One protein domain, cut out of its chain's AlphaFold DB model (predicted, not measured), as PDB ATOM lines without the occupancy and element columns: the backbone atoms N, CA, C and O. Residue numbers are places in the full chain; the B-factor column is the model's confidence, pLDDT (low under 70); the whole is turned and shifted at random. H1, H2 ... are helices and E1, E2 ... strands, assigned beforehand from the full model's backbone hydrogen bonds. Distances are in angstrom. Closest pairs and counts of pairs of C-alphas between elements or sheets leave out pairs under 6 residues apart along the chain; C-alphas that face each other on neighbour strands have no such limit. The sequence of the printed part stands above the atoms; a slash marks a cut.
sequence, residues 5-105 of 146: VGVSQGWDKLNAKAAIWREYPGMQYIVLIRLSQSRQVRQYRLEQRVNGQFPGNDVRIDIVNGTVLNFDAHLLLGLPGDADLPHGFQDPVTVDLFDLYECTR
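AT A GLANCE: This is residues 5 to 105 of the 146 residues of an uncharacterized protein of Phytophthora rubi (UniProt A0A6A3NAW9). A sheet of three strands, E1, E2 and E3, has the longest helix, H1, along one face, while the small two-stranded ribbon of E4 and E5 lies beyond its other face, loosely set, with H2 at one end of the ribbon and H3 at the other. The long link after E3 folds back beside that strand, and the long link after H2 makes a loop at the H2 end. The printed part has 101 residues, with three named helices and five named strands in the order E1 H1 E2 E3 E4 H2 E5 H3; the larger sheet runs E1 E2 E3 and is mixed, and E4 and E5 are antiparallel. The class is mixed, helices and strands, with under half of the residues, 50, in named elements. The whole is compact, with a radius of gyration of the C-alphas of 14.6 A, yet elongated in outline, 45 by 29 by 18 A.

IN THESE COORDINATES: E2, residues 29 to 35, begins with C-alpha 29 at (9.961, -35.418, -16.375) and is 19.4 A long. E3, residues 42 to 48, spans 20.2 A. E1, residues 5 to 8, begins with C-alpha 5 at (0.674, -35.040, -19.951) and spans 10.0 A. H1, residues 11 to 22, spans 15.8 A. E4, residues 68 to 71, spans 9.9 A and E5, residues 93 to 96, 10.4 A. H2, residues 73 to 77, spans 6.1 A. H3, residues 97 to 103, spans 9.7 A and ends with C-alpha 103 at (-10.956, -41.413, -16.873).

HOW THE PARTS SIT: E2 and E3 form a hairpin, antiparallel at 168 degrees, with N 34 and O 43 within hydrogen-bond range at 2.8 A. E1 is parallel to E2 at 30 degrees, with N 33 and O 6 at 3.1 A. E1, H1 and E2 make a strand-helix-strand unit, two parallel neighbour strands with a helix between, and its crossover is right-handed. H1 is on the sheet, two layers with the helix on one face, at a height over the sheet of 8.6 A. It lies over E1 and E2 and runs along the strands, at 17 degrees to E2 on the local plane; the closest C-alphas of H1 and E2 are those of Leu 14 and Leu 32, 6.3 A apart. Residues 43 to 44 of E3 pair antiparallel with residues 61 to 62. E2 and E4 are only just apart, closest 8.1 A. E4 and E5 are antiparallel at 157 degrees, with N 71 and O 93 at 2.8 A. H3 only grazes the larger sheet, with residues 97 to 101, and H2 is not on it. Every O i to N i+4 pair is within hydrogen-bond range in H2 and H3, and 7 of 8 are in H1.

THE WHOLE: The C-alphas farthest apart, those of Ser 38 and Asp 82, are 45.1 A apart. The printed part has no cut. The links E3 to E4, 19 residues, and H2 to E5, 15 residues, are long. The mean pLDDT of the printed part is 87.5; residues 5 to 9 and 103 to 105 are under 70.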
ATOM      1  N   VAL A   5       1.189 -33.951 -19.134       60.56
ATOM      2  CA  VAL A   5       0.674 -35.040 -19.951       60.56
ATOM      3  C   VAL A   5       0.072 -34.430 -21.209       60.56
ATOM      4  O   VAL A   5      -0.997 -33.820 -21.184       60.56
ATOM      5  N   GLY A   6       0.782 -34.568 -22.327       60.16
ATOM      6  CA  GLY A   6       0.299 -34.133 -23.634       60.16
ATOM      7  C   GLY A   6      -0.398 -35.273 -24.367       60.16
ATOM      8  O   GLY A   6       0.218 -36.313 -24.578       60.16
ATOM      9  N   VAL A   7      -1.643 -35.060 -24.806       64.94
ATOM     10  CA  VAL A   7      -2.381 -35.998 -25.670       64.94
ATOM     11  C   VAL A   7      -2.407 -35.475 -27.109       64.94
ATOM     12  O   VAL A   7      -2.767 -34.324 -27.358       64.94
ATOM     13  N   SER A   8      -2.022 -36.308 -28.077       69.25
ATOM     14  CA  SER A   8      -2.022 -35.969 -29.512       69.25
ATOM     15  C   SER A   8      -2.248 -37.206 -30.383       69.25
ATOM     16  O   SER A   8      -1.914 -38.325 -29.993       69.25
ATOM     17  N   GLN A   9      -2.748 -36.990 -31.603       69.25
ATOM     18  CA  GLN A   9      -2.960 -38.039 -32.610       69.25
ATOM     19  C   GLN A   9      -1.647 -38.547 -33.254       69.25
ATOM     20  O   GLN A   9      -1.632 -39.607 -33.888       69.25
ATOM     21  N   GLY A  10      -0.524 -37.836 -33.076       84.69
ATOM     22  CA  GLY A  10       0.762 -38.171 -33.702       84.69
ATOM     23  C   GLY A  10       1.996 -37.744 -32.903       84.69
ATOM     24  O   GLY A  10       1.957 -36.752 -32.168       84.69
ATOM     25  N   TRP A  11       3.082 -38.501 -33.090       89.31
ATOM     26  CA  TRP A  11       4.361 -38.339 -32.390       89.31
ATOM     27  C   TRP A  11       5.089 -37.043 -32.747       89.31
ATOM     28  O   TRP A  11       5.587 -36.391 -31.843       89.31
ATOM     29  N   ASP A  12       5.067 -36.595 -34.003       89.56
ATOM     30  CA  ASP A  12       5.764 -35.358 -34.401       89.56
ATOM     31  C   ASP A  12       5.237 -34.129 -33.654       89.56
ATOM     32  O   ASP A  12       5.998 -33.303 -33.155       89.56
ATOM     33  N   LYS A  13       3.912 -34.051 -33.480       87.88
ATOM     34  CA  LYS A  13       3.269 -32.988 -32.697       87.88
ATOM     35  C   LYS A  13       3.609 -33.082 -31.206       87.88
ATOM     36  O   LYS A  13       3.766 -32.049 -30.561       87.88
ATOM     37  N   LEU A  14       3.721 -34.298 -30.658       88.31
ATOM     38  CA  LEU A  14       4.170 -34.505 -29.275       88.31
ATOM     39  C   LEU A  14       5.629 -34.081 -29.112       88.31
ATOM     40  O   LEU A  14       5.940 -33.363 -28.172       88.31
ATOM     41  N   ASN A  15       6.492 -34.453 -30.055       89.69
ATOM     42  CA  ASN A  15       7.908 -34.102 -30.068       89.69
ATOM     43  C   ASN A  15       8.117 -32.588 -30.140       89.69
ATOM     44  O   ASN A  15       8.946 -32.066 -29.399       89.69
ATOM     45  N   ALA A  16       7.343 -31.886 -30.973       89.25
ATOM     46  CA  ALA A  16       7.397 -30.430 -31.074       89.25
ATOM     47  C   ALA A  16       7.015 -29.748 -29.750       89.25
ATOM     48  O   ALA A  16       7.696 -28.828 -29.308       89.25
ATOM     49  N   LYS A  17       5.969 -30.234 -29.064       87.44
ATOM     50  CA  LYS A  17       5.607 -29.738 -27.725       87.44
ATOM     51  C   LYS A  17       6.663 -30.083 -26.677       87.44
ATOM     52  O   LYS A  17       7.018 -29.235 -25.867       87.44
ATOM     53  N   ALA A  18       7.177 -31.309 -26.706       89.06
ATOM     54  CA  ALA A  18       8.229 -31.754 -25.804       89.06
ATOM     55  C   ALA A  18       9.484 -30.888 -25.945       89.06
ATOM     56  O   ALA A  18      10.080 -30.540 -24.938       89.06
ATOM     57  N   ALA A  19       9.854 -30.492 -27.169       91.31
ATOM     58  CA  ALA A  19      11.004 -29.626 -27.414       91.31
ATOM     59  C   ALA A  19      10.916 -28.315 -26.621       91.31
ATOM     60  O   ALA A  19      11.879 -27.971 -25.948       91.31
ATOM     61  N   ILE A  20       9.743 -27.674 -26.597       90.38
ATOM     62  CA  ILE A  20       9.498 -26.465 -25.792       90.38
ATOM     63  C   ILE A  20       9.699 -26.760 -24.300       90.38
ATOM     64  O   ILE A  20      10.368 -26.018 -23.589       90.38
ATOM     65  N   TRP A  21       9.153 -27.873 -23.803       89.00
ATOM     66  CA  TRP A  21       9.282 -28.230 -22.387       89.00
ATOM     67  C   TRP A  21      10.718 -28.541 -21.968       89.00
ATOM     68  O   TRP A  21      11.113 -28.207 -20.851       89.00
ATOM     69  N   ARG A  22      11.519 -29.130 -22.860       90.94
ATOM     70  CA  ARG A  22      12.923 -29.462 -22.588       90.94
ATOM     71  C   ARG A  22      13.791 -28.232 -22.334       90.94
ATOM     72  O   ARG A  22      14.822 -28.380 -21.687       90.94
ATOM     73  N   GLU A  23      13.383 -27.047 -22.785       91.44
ATOM     74  CA  GLU A  23      14.118 -25.795 -22.559       91.44
ATOM     75  C   GLU A  23      13.997 -25.288 -21.113       91.44
ATOM     76  O   GLU A  23      14.879 -24.585 -20.621       91.44
ATOM     77  N   TYR A  24      12.948 -25.678 -20.384       89.81
ATOM     78  CA  TYR A  24      12.736 -25.197 -19.021       89.81
ATOM     79  C   TYR A  24      13.662 -25.916 -18.024       89.81
ATOM     80  O   TYR A  24      13.602 -27.143 -17.896       89.81
ATOM     81  N   PRO A  25      14.482 -25.187 -17.241       85.19
ATOM     82  CA  PRO A  25      15.479 -25.792 -16.360       85.19
ATOM     83  C   PRO A  25      14.875 -26.639 -15.227       85.19
ATOM     84  O   PRO A  25      15.488 -27.610 -14.790       85.19
ATOM     85  N   GLY A  26      13.663 -26.299 -14.779       86.56
ATOM     86  CA  GLY A  26      12.950 -26.999 -13.706       86.56
ATOM     87  C   GLY A  26      12.097 -28.194 -14.151       86.56
ATOM     88  O   GLY A  26      11.348 -28.727 -13.327       86.56
ATOM     89  N   MET A  27      12.146 -28.582 -15.430       89.94
ATOM     90  CA  MET A  27      11.462 -29.776 -15.934       89.94
ATOM     91  C   MET A  27      12.347 -30.997 -15.729       89.94
ATOM     92  O   MET A  27      13.425 -31.079 -16.313       89.94
ATOM     93  N   GLN A  28      11.872 -31.945 -14.922       91.94
ATOM     94  CA  GLN A  28      12.580 -33.203 -14.667       91.94
ATOM     95  C   GLN A  28      11.982 -34.377 -15.435       91.94
ATOM     96  O   GLN A  28      12.715 -35.260 -15.863       91.94
ATOM     97  N   TYR A  29      10.670 -34.357 -15.674       92.25
ATOM     98  CA  TYR A  29       9.961 -35.418 -16.375       92.25
ATOM     99  C   TYR A  29       9.050 -34.845 -17.454       92.25
ATOM    100  O   TYR A  29       8.398 -33.821 -17.252       92.25
ATOM    101  N   ILE A  30       8.974 -35.532 -18.590       90.94
ATOM    102  CA  ILE A  30       8.006 -35.263 -19.653       90.94
ATOM    103  C   ILE A  30       7.344 -36.591 -20.016       90.94
ATOM    104  O   ILE A  30       8.027 -37.554 -20.371       90.94
ATOM    105  N   VAL A  31       6.012 -36.638 -19.944       91.06
ATOM    106  CA  VAL A  31       5.226 -37.810 -20.339       91.06
ATOM    107  C   VAL A  31       4.456 -37.480 -21.608       91.06
ATOM    108  O   VAL A  31       3.556 -36.639 -21.628       91.06
ATOM    109  N   LEU A  32       4.805 -38.156 -22.697       89.94
ATOM    110  CA  LEU A  32       4.143 -37.993 -23.985       89.94
ATOM    111  C   LEU A  32       3.181 -39.150 -24.184       89.94
ATOM    112  O   LEU A  32       3.617 -40.297 -24.204       89.94
ATOM    113  N   ILE A  33       1.893 -38.853 -24.356       89.75
ATOM    114  CA  ILE A  33       0.860 -39.870 -24.548       89.75
ATOM    115  C   ILE A  33       0.242 -39.703 -25.933       89.75
ATOM    116  O   ILE A  33      -0.383 -38.694 -26.266       89.75
ATOM    117  N   ARG A  34       0.390 -40.730 -26.763       88.19
ATOM    118  CA  ARG A  34      -0.270 -40.811 -28.061       88.19
ATOM    119  C   ARG A  34      -1.513 -41.675 -27.946       88.19
ATOM    120  O   ARG A  34      -1.420 -42.869 -27.672       88.19
ATOM    121  N   LEU A  35      -2.656 -41.081 -28.267       85.56
ATOM    122  CA  LEU A  35      -3.928 -41.782 -28.403       85.56
ATOM    123  C   LEU A  35      -4.433 -41.616 -29.839       85.56
ATOM    124  O   LEU A  35      -4.482 -40.496 -30.354       85.56
ATOM    125  N   SER A  36      -4.822 -42.708 -30.503       82.31
ATOM    126  CA  SER A  36      -5.564 -42.590 -31.765       82.31
ATOM    127  C   SER A  36      -7.011 -42.174 -31.506       82.31
ATOM    128  O   SER A  36      -7.575 -42.427 -30.443       82.31
ATOM    129  N   GLN A  37      -7.652 -41.578 -32.512       74.38
ATOM    130  CA  GLN A  37      -9.068 -41.207 -32.438       74.38
ATOM    131  C   GLN A  37      -9.981 -42.432 -32.250       74.38
ATOM    132  O   GLN A  37     -10.951 -42.367 -31.504       74.38
ATOM    133  N   SER A  38      -9.619 -43.567 -32.860       77.38
ATOM    134  CA  SER A  38     -10.267 -44.871 -32.649       77.38
ATOM    135  C   SER A  38      -9.886 -45.545 -31.326       77.38
ATOM    136  O   SER A  38     -10.405 -46.614 -31.022       77.38
ATOM    137  N   ARG A  39      -8.950 -44.960 -30.563       73.56
ATOM    138  CA  ARG A  39      -8.387 -45.475 -29.304       73.56
ATOM    139  C   ARG A  39      -7.721 -46.852 -29.379       73.56
ATOM    140  O   ARG A  39      -7.361 -47.421 -28.355       73.56
ATOM    141  N   GLN A  40      -7.525 -47.374 -30.585       79.19
ATOM    142  CA  GLN A  40      -6.785 -48.613 -30.822       79.19
ATOM    143  C   GLN A  40      -5.292 -48.443 -30.554       79.19
ATOM    144  O   GLN A  40      -4.641 -49.380 -30.108       79.19
ATOM    145  N   VAL A  41      -4.755 -47.246 -30.806       82.88
ATOM    146  CA  VAL A  41      -3.381 -46.921 -30.435       82.88
ATOM    147  C   VAL A  41      -3.403 -46.148 -29.135       82.88
ATOM    148  O   VAL A  41      -4.020 -45.084 -29.051       82.88
ATOM    149  N   ARG A  42      -2.685 -46.678 -28.151       88.38
ATOM    150  CA  ARG A  42      -2.432 -46.050 -26.861       88.38
ATOM    151  C   ARG A  42      -0.987 -46.323 -26.493       88.38
ATOM    152  O   ARG A  42      -0.615 -47.449 -26.190       88.38
ATOM    153  N   GLN A  43      -0.158 -45.304 -26.624       92.19
ATOM    154  CA  GLN A  43       1.275 -45.425 -26.417       92.19
ATOM    155  C   GLN A  43       1.768 -44.268 -25.581       92.19
ATOM    156  O   GLN A  43       1.223 -43.166 -25.665       92.19
ATOM    157  N   TYR A  44       2.828 -44.501 -24.827       92.31
ATOM    158  CA  TYR A  44       3.514 -43.448 -24.113       92.31
ATOM    159  C   TYR A  44       5.019 -43.495 -24.337       92.31
ATOM    160  O   TYR A  44       5.588 -44.498 -24.775       92.31
ATOM    161  N   ARG A  45       5.649 -42.364 -24.034       92.38
ATOM    162  CA  ARG A  45       7.089 -42.227 -23.873       92.38
ATOM    163  C   ARG A  45       7.356 -41.365 -22.649       92.38
ATOM    164  O   ARG A  45       6.783 -40.281 -22.529       92.38
ATOM    165  N   LEU A  46       8.199 -41.866 -21.753       92.19
ATOM    166  CA  LEU A  46       8.681 -41.134 -20.588       92.19
ATOM    167  C   LEU A  46      10.097 -40.639 -20.867       92.19
ATOM    168  O   LEU A  46      10.974 -41.415 -21.248       92.19
ATOM    169  N   GLU A  47      10.313 -39.350 -20.652       91.56
ATOM    170  CA  GLU A  47      11.630 -38.734 -20.699       91.56
ATOM    171  C   GLU A  47      11.950 -38.162 -19.325       91.56
ATOM    172  O   GLU A  47      11.201 -37.339 -18.800       91.56
ATOM    173  N   GLN A  48      13.070 -38.599 -18.759       91.75
ATOM    174  CA  GLN A  48      13.621 -38.062 -17.525       91.75
ATOM    175  C   GLN A  48      14.874 -37.264 -17.854       91.75
ATOM    176  O   GLN A  48      15.708 -37.692 -18.653       91.75
ATOM    177  N   ARG A  49      15.013 -36.101 -17.229       91.25
ATOM    178  CA  ARG A  49      16.226 -35.307 -17.303       91.25
ATOM    179  C   ARG A  49      17.321 -35.984 -16.484       91.25
ATOM    180  O   ARG A  49      17.142 -36.277 -15.307       91.25
ATOM    181  N   VAL A  50      18.469 -36.199 -17.110       89.75
ATOM    182  CA  VAL A  50      19.664 -36.789 -16.505       89.75
ATOM    183  C   VAL A  50      20.825 -35.841 -16.774       89.75
ATOM    184  O   VAL A  50      21.053 -35.443 -17.915       89.75
ATOM    185  N   ASN A  51      21.537 -35.428 -15.722       88.50
ATOM    186  CA  ASN A  51      22.673 -34.498 -15.814       88.50
ATOM    187  C   ASN A  51      22.352 -33.206 -16.597       88.50
ATOM    188  O   ASN A  51      23.144 -32.732 -17.408       88.50
ATOM    189  N   GLY A  52      21.156 -32.649 -16.382       86.81
ATOM    190  CA  GLY A  52      20.714 -31.406 -17.023       86.81
ATOM    191  C   GLY A  52      20.221 -31.550 -18.467       86.81
ATOM    192  O   GLY A  52      19.784 -30.559 -19.047       86.81
ATOM    193  N   GLN A  53      20.229 -32.755 -19.041       90.44
ATOM    194  CA  GLN A  53      19.777 -33.008 -20.409       90.44
ATOM    195  C   GLN A  53      18.678 -34.066 -20.461       90.44
ATOM    196  O   GLN A  53      18.601 -34.950 -19.614       90.44
ATOM    197  N   PHE A  54      17.823 -33.989 -21.476       91.38
ATOM    198  CA  PHE A  54      16.892 -35.067 -21.793       91.38
ATOM    199  C   PHE A  54      17.554 -35.983 -22.828       91.38
ATOM    200  O   PHE A  54      17.789 -35.528 -23.951       91.38
ATOM    201  N   PRO A  55      17.890 -37.238 -22.480       87.69
ATOM    202  CA  PRO A  55      18.483 -38.159 -23.434       87.69
ATOM    203  C   PRO A  55      17.498 -38.424 -24.575       87.69
ATOM    204  O   PRO A  55      16.288 -38.530 -24.363       87.69
ATOM    205  N   GLY A  56      18.022 -38.536 -25.796       80.75
ATOM    206  CA  GLY A  56      17.234 -38.896 -26.968       80.75
ATOM    207  C   GLY A  56      16.717 -40.325 -26.841       80.75
ATOM    208  O   GLY A  56      17.400 -41.269 -27.222       80.75
ATOM    209  N   ASN A  57      15.517 -40.481 -26.292       77.69
ATOM    210  CA  ASN A  57      14.797 -41.742 -26.238       77.69
ATOM    211  C   ASN A  57      13.620 -41.664 -27.218       77.69
ATOM    212  O   ASN A  57      12.833 -40.721 -27.148       77.69
ATOM    213  N   ASP A  58      13.492 -42.635 -28.123       83.75
ATOM    214  CA  ASP A  58      12.309 -42.784 -28.989       83.75
ATOM    215  C   ASP A  58      11.604 -44.135 -28.792       83.75
ATOM    216  O   ASP A  58      10.824 -44.580 -29.633       83.75
ATOM    217  N   VAL A  59      11.860 -44.798 -27.660       90.56
ATOM    218  CA  VAL A  59      11.126 -45.996 -27.255       90.56
ATOM    219  C   VAL A  59       9.692 -45.599 -26.926       90.56
ATOM    220  O   VAL A  59       9.432 -44.720 -26.105       90.56
ATOM    221  N   ARG A  60       8.752 -46.262 -27.596       92.75
ATOM    222  CA  ARG A  60       7.311 -46.052 -27.459       92.75
ATOM    223  C   ARG A  60       6.733 -47.326 -26.879       92.75
ATOM    224  O   ARG A  60       6.962 -48.399 -27.427       92.75
ATOM    225  N   ILE A  61       6.017 -47.197 -25.776       94.62
ATOM    226  CA  ILE A  61       5.521 -48.335 -25.008       94.62
ATOM    227  C   ILE A  61       4.001 -48.318 -25.080       94.62
ATOM    228  O   ILE A  61       3.386 -47.263 -24.918       94.62
ATOM    229  N   ASP A  62       3.395 -49.470 -25.345       94.00
ATOM    230  CA  ASP A  62       1.942 -49.590 -25.339       94.00
ATOM    231  C   ASP A  62       1.405 -49.436 -23.913       94.00
ATOM    232  O   ASP A  62       1.910 -50.036 -22.966       94.00
ATOM    233  N   ILE A  63       0.351 -48.637 -23.760       91.38
ATOM    234  CA  ILE A  63      -0.365 -48.514 -22.490       91.38
ATOM    235  C   ILE A  63      -1.276 -49.734 -22.371       91.38
ATOM    236  O   ILE A  63      -2.217 -49.901 -23.145       91.38
ATOM    237  N   VAL A  64      -1.015 -50.600 -21.408       90.75
ATOM    238  CA  VAL A  64      -1.844 -51.763 -21.060       90.75
ATOM    239  C   VAL A  64      -2.346 -51.642 -19.623       90.75
ATOM    240  O   VAL A  64      -1.903 -50.766 -18.884       90.75
ATOM    241  N   ASN A  65      -3.290 -52.494 -19.219       90.31
ATOM    242  CA  ASN A  65      -3.749 -52.514 -17.830       90.31
ATOM    243  C   ASN A  65      -2.557 -52.729 -16.877       90.31
ATOM    244  O   ASN A  65      -1.751 -53.630 -17.121       90.31
ATOM    245  N   GLY A  66      -2.438 -51.895 -15.840       89.69
ATOM    246  CA  GLY A  66      -1.301 -51.893 -14.914       89.69
ATOM    247  C   GLY A  66      -0.050 -51.159 -15.416       89.69
ATOM    248  O   GLY A  66       1.036 -51.374 -14.883       89.69
ATOM    249  N   THR A  67      -0.160 -50.303 -16.440       93.81
ATOM    250  CA  THR A  67       0.961 -49.443 -16.868       93.81
ATOM    251  C   THR A  67       1.158 -48.304 -15.870       93.81
ATOM    252  O   THR A  67       0.570 -47.231 -16.015       93.81
ATOM    253  N   VAL A  68       2.009 -48.541 -14.874       94.56
ATOM    254  CA  VAL A  68       2.329 -47.578 -13.815       94.56
ATOM    255  C   VAL A  68       3.649 -46.867 -14.110       94.56
ATOM    256  O   VAL A  68       4.673 -47.506 -14.361       94.56
ATOM    257  N   LEU A  69       3.632 -45.534 -14.063       93.06
ATOM    258  CA  LEU A  69       4.836 -44.707 -14.040       93.06
ATOM    259  C   LEU A  69       5.206 -44.362 -12.605       93.06
ATOM    260  O   LEU A  69       4.348 -43.928 -11.838       93.06
ATOM    261  N   ASN A  70       6.489 -44.487 -12.289       94.50
ATOM    262  CA  ASN A  70       7.054 -44.094 -11.006       94.50
ATOM    263  C   ASN A  70       7.899 -42.840 -11.199       94.50
ATOM    264  O   ASN A  70       8.704 -42.767 -12.129       94.50
ATOM    265  N   PHE A  71       7.729 -41.877 -10.304       93.31
ATOM    266  CA  PHE A  71       8.473 -40.632 -10.299       93.31
ATOM    267  C   PHE A  71       9.136 -40.445  -8.941       93.31
ATOM    268  O   PHE A  71       8.480 -40.556  -7.906       93.31
ATOM    269  N   ASP A  72      10.423 -40.132  -8.971       93.00
ATOM    270  CA  ASP A  72      11.194 -39.730  -7.795       93.00
ATOM    271  C   ASP A  72      10.605 -38.446  -7.187       93.00
ATOM    272  O   ASP A  72      10.491 -37.421  -7.875       93.00
ATOM    273  N   ALA A  73      10.204 -38.510  -5.916       92.62
ATOM    274  CA  ALA A  73       9.548 -37.406  -5.227       92.62
ATOM    275  C   ALA A  73      10.463 -36.187  -5.040       92.62
ATOM    276  O   ALA A  73       9.995 -35.050  -5.136       92.62
ATOM    277  N   HIS A  74      11.764 -36.384  -4.829       93.38
ATOM    278  CA  HIS A  74      12.724 -35.292  -4.681       93.38
ATOM    279  C   HIS A  74      12.874 -34.526  -5.984       93.38
ATOM    280  O   HIS A  74      12.736 -33.301  -6.001       93.38
ATOM    281  N   LEU A  75      13.036 -35.232  -7.105       91.31
ATOM    282  CA  LEU A  75      13.062 -34.613  -8.430       91.31
ATOM    283  C   LEU A  75      11.739 -33.913  -8.745       91.31
ATOM    284  O   LEU A  75      11.745 -32.825  -9.329       91.31
ATOM    285  N   LEU A  76      10.615 -34.497  -8.317       89.44
ATOM    286  CA  LEU A  76       9.292 -33.888  -8.408       89.44
ATOM    287  C   LEU A  76       9.145 -32.625  -7.531       89.44
ATOM    288  O   LEU A  76       8.434 -31.690  -7.883       89.44
ATOM    289  N   LEU A  77       9.822 -32.524  -6.401       89.75
ATOM    290  CA  LEU A  77       9.744 -31.334  -5.552       89.75
ATOM    291  C   LEU A  77      10.875 -30.335  -5.822       89.75
ATOM    292  O   LEU A  77      10.833 -29.209  -5.331       89.75
ATOM    293  N   GLY A  78      11.841 -30.698  -6.670       89.06
ATOM    294  CA  GLY A  78      13.058 -29.915  -6.883       89.06
ATOM    295  C   GLY A  78      13.971 -29.915  -5.655       89.06
ATOM    296  O   GLY A  78      14.696 -28.947  -5.438       89.06
ATOM    297  N   LEU A  79      13.894 -30.972  -4.849       91.12
ATOM    298  CA  LEU A  79      14.703 -31.174  -3.658       91.12
ATOM    299  C   LEU A  79      15.997 -31.930  -4.006       91.12
ATOM    300  O   LEU A  79      16.010 -32.725  -4.951       91.12
ATOM    301  N   PRO A  80      17.086 -31.710  -3.250       89.62
ATOM    302  CA  PRO A  80      18.235 -32.613  -3.237       89.62
ATOM    303  C   PRO A  80      17.808 -34.040  -2.871       89.62
ATOM    304  O   PRO A  80      16.886 -34.209  -2.080       89.62
ATOM    305  N   GLY A  81      18.479 -35.060  -3.411       88.00
ATOM    306  CA  GLY A  81      18.096 -36.465  -3.191       88.00
ATOM    307  C   GLY A  81      18.259 -36.963  -1.747       88.00
ATOM    308  O   GLY A  81      17.710 -37.999  -1.396       88.00
ATOM    309  N   ASP A  82      19.003 -36.241  -0.912       91.31
ATOM    310  CA  ASP A  82      19.199 -36.513   0.514       91.31
ATOM    311  C   ASP A  82      18.306 -35.656   1.426       91.31
ATOM    312  O   ASP A  82      18.339 -35.819   2.644       91.31
ATOM    313  N   ALA A  83      17.511 -34.742   0.864       94.75
ATOM    314  CA  ALA A  83      16.617 -33.904   1.649       94.75
ATOM    315  C   ALA A  83      15.404 -34.700   2.153       94.75
ATOM    316  O   ALA A  83      14.877 -35.572   1.461       94.75
ATOM    317  N   ASP A  84      14.908 -34.350   3.339       95.94
ATOM    318  CA  ASP A  84      13.670 -34.930   3.849       95.94
ATOM    319  C   ASP A  84      12.480 -34.535   2.965       95.94
ATOM    320  O   ASP A  84      12.303 -33.370   2.585       95.94
ATOM    321  N   LEU A  85      11.625 -35.511   2.668       95.31
ATOM    322  CA  LEU A  85      10.364 -35.254   1.987       95.31
ATOM    323  C   LEU A  85       9.344 -34.637   2.952       95.31
ATOM    324  O   LEU A  85       9.347 -34.950   4.147       95.31
ATOM    325  N   PRO A  86       8.417 -33.795   2.455       94.06
ATOM    326  CA  PRO A  86       7.312 -33.308   3.265       94.06
ATOM    327  C   PRO A  86       6.543 -34.471   3.893       94.06
ATOM    328  O   PRO A  86       6.295 -35.490   3.248       94.06
ATOM    329  N   HIS A  87       6.141 -34.318   5.154       94.31
ATOM    330  CA  HIS A  87       5.455 -35.384   5.875       94.31
ATOM    331  C   HIS A  87       4.199 -35.857   5.122       94.31
ATOM    332  O   HIS A  87       3.344 -35.052   4.748       94.31
ATOM    333  N   GLY A  88       4.101 -37.170   4.902       90.62
ATOM    334  CA  GLY A  88       2.999 -37.796   4.166       90.62
ATOM    335  C   GLY A  88       3.108 -37.701   2.640       90.62
ATOM    336  O   GLY A  88       2.218 -38.197   1.952       90.62
ATOM    337  N   PHE A  89       4.171 -37.099   2.096       92.50
ATOM    338  CA  PHE A  89       4.430 -37.118   0.661       92.50
ATOM    339  C   PHE A  89       4.934 -38.502   0.237       92.50
ATOM    340  O   PHE A  89       5.826 -39.070   0.863       92.50
ATOM    341  N   GLN A  90       4.332 -39.058  -0.812       92.75
ATOM    342  CA  GLN A  90       4.642 -40.402  -1.290       92.75
ATOM    343  C   GLN A  90       5.951 -40.410  -2.083       92.75
ATOM    344  O   GLN A  90       6.153 -39.542  -2.933       92.75
ATOM    345  N   ASP A  91       6.783 -41.427  -1.865       92.62
ATOM    346  CA  ASP A  91       7.955 -41.702  -2.692       92.62
ATOM    347  C   ASP A  91       8.117 -43.216  -2.927       92.62
ATOM    348  O   ASP A  91       8.172 -43.977  -1.954       92.62
ATOM    349  N   PRO A  92       8.130 -43.683  -4.192       93.25
ATOM    350  CA  PRO A  92       7.911 -42.903  -5.413       93.25
ATOM    351  C   PRO A  92       6.454 -42.438  -5.559       93.25
ATOM    352  O   PRO A  92       5.520 -43.095  -5.096       93.25
ATOM    353  N   VAL A  93       6.244 -41.338  -6.283       92.25
ATOM    354  CA  VAL A  93       4.908 -40.939  -6.747       92.25
ATOM    355  C   VAL A  93       4.525 -41.814  -7.934       92.25
ATOM    356  O   VAL A  93       5.250 -41.878  -8.928       92.25
ATOM    357  N   THR A  94       3.371 -42.474  -7.854       93.06
ATOM    358  CA  THR A  94       2.915 -43.426  -8.875       93.06
ATOM    359  C   THR A  94       1.742 -42.881  -9.686       93.06
ATOM    360  O   THR A  94       0.788 -42.356  -9.113       93.06
ATOM    361  N   VAL A  95       1.765 -43.053 -11.009       89.81
ATOM    362  CA  VAL A  95       0.651 -42.711 -11.910       89.81
ATOM    363  C   VAL A  95       0.296 -43.916 -12.773       89.81
ATOM    364  O   VAL A  95       1.109 -44.345 -13.590       89.81
ATOM    365  N   ASP A  96      -0.928 -44.427 -12.642       91.81
ATOM    366  CA  ASP A  96      -1.472 -45.434 -13.558       91.81
ATOM    367  C   ASP A  96      -1.996 -44.753 -14.837       91.81
ATOM    368  O   ASP A  96      -2.958 -43.977 -14.826       91.81
ATOM    369  N   LEU A  97      -1.328 -45.016 -15.962       88.88
ATOM    370  CA  LEU A  97      -1.698 -44.436 -17.253       88.88
ATOM    371  C   LEU A  97      -2.949 -45.067 -17.857       88.88
ATOM    372  O   LEU A  97      -3.616 -44.425 -18.674       88.88
ATOM    373  N   PHE A  98      -3.247 -46.317 -17.508       86.88
ATOM    374  CA  PHE A  98      -4.447 -46.990 -17.970       86.88
ATOM    375  C   PHE A  98      -5.678 -46.376 -17.304       86.88
ATOM    376  O   PHE A  98      -6.607 -45.986 -18.010       86.88
ATOM    377  N   ASP A  99      -5.636 -46.167 -15.991       85.81
ATOM    378  CA  ASP A  99      -6.706 -45.482 -15.258       85.81
ATOM    379  C   ASP A  99      -6.884 -44.035 -15.723       85.81
ATOM    380  O   ASP A  99      -8.012 -43.571 -15.918       85.81
ATOM    381  N   LEU A 100      -5.779 -43.322 -15.980       82.31
ATOM    382  CA  LEU A 100      -5.831 -41.974 -16.549       82.31
ATOM    383  C   LEU A 100      -6.527 -41.981 -17.916       82.31
ATOM    384  O   LEU A 100      -7.395 -41.149 -18.188       82.31
ATOM    385  N   TYR A 101      -6.179 -42.938 -18.775       77.62
ATOM    386  CA  TYR A 101      -6.825 -43.122 -20.067       77.62
ATOM    387  C   TYR A 101      -8.327 -43.438 -19.920       77.62
ATOM    388  O   TYR A 101      -9.144 -42.805 -20.598       77.62
ATOM    389  N   GLU A 102      -8.715 -44.341 -19.019       80.75
ATOM    390  CA  GLU A 102     -10.121 -44.684 -18.762       80.75
ATOM    391  C   GLU A 102     -10.922 -43.484 -18.219       80.75
ATOM    392  O   GLU A 102     -12.051 -43.251 -18.657       80.75
ATOM    393  N   CYS A 103     -10.328 -42.645 -17.368       69.38
ATOM    394  CA  CYS A 103     -10.956 -41.413 -16.873       69.38
ATOM    395  C   CYS A 103     -11.227 -40.378 -17.978       69.38
ATOM    396  O   CYS A 103     -12.173 -39.598 -17.881       69.38
ATOM    397  N   THR A 104     -10.432 -40.369 -19.054       68.94
ATOM    398  CA  THR A 104     -10.660 -39.482 -20.215       68.94
ATOM    399  C   THR A 104     -11.710 -40.016 -21.191       68.94
ATOM    400  O   THR A 104     -11.986 -39.406 -22.235       68.94
ATOM    401  N   ARG A 105     -12.335 -41.165 -20.900       68.88
ATOM    402  CA  ARG A 105     -13.481 -41.626 -21.676       68.88
ATOM    403  C   ARG A 105     -14.664 -40.683 -21.425       68.88
ATOM    404  O   ARG A 105     -15.033 -40.466 -20.275       68.88
TER     405      ARG A 105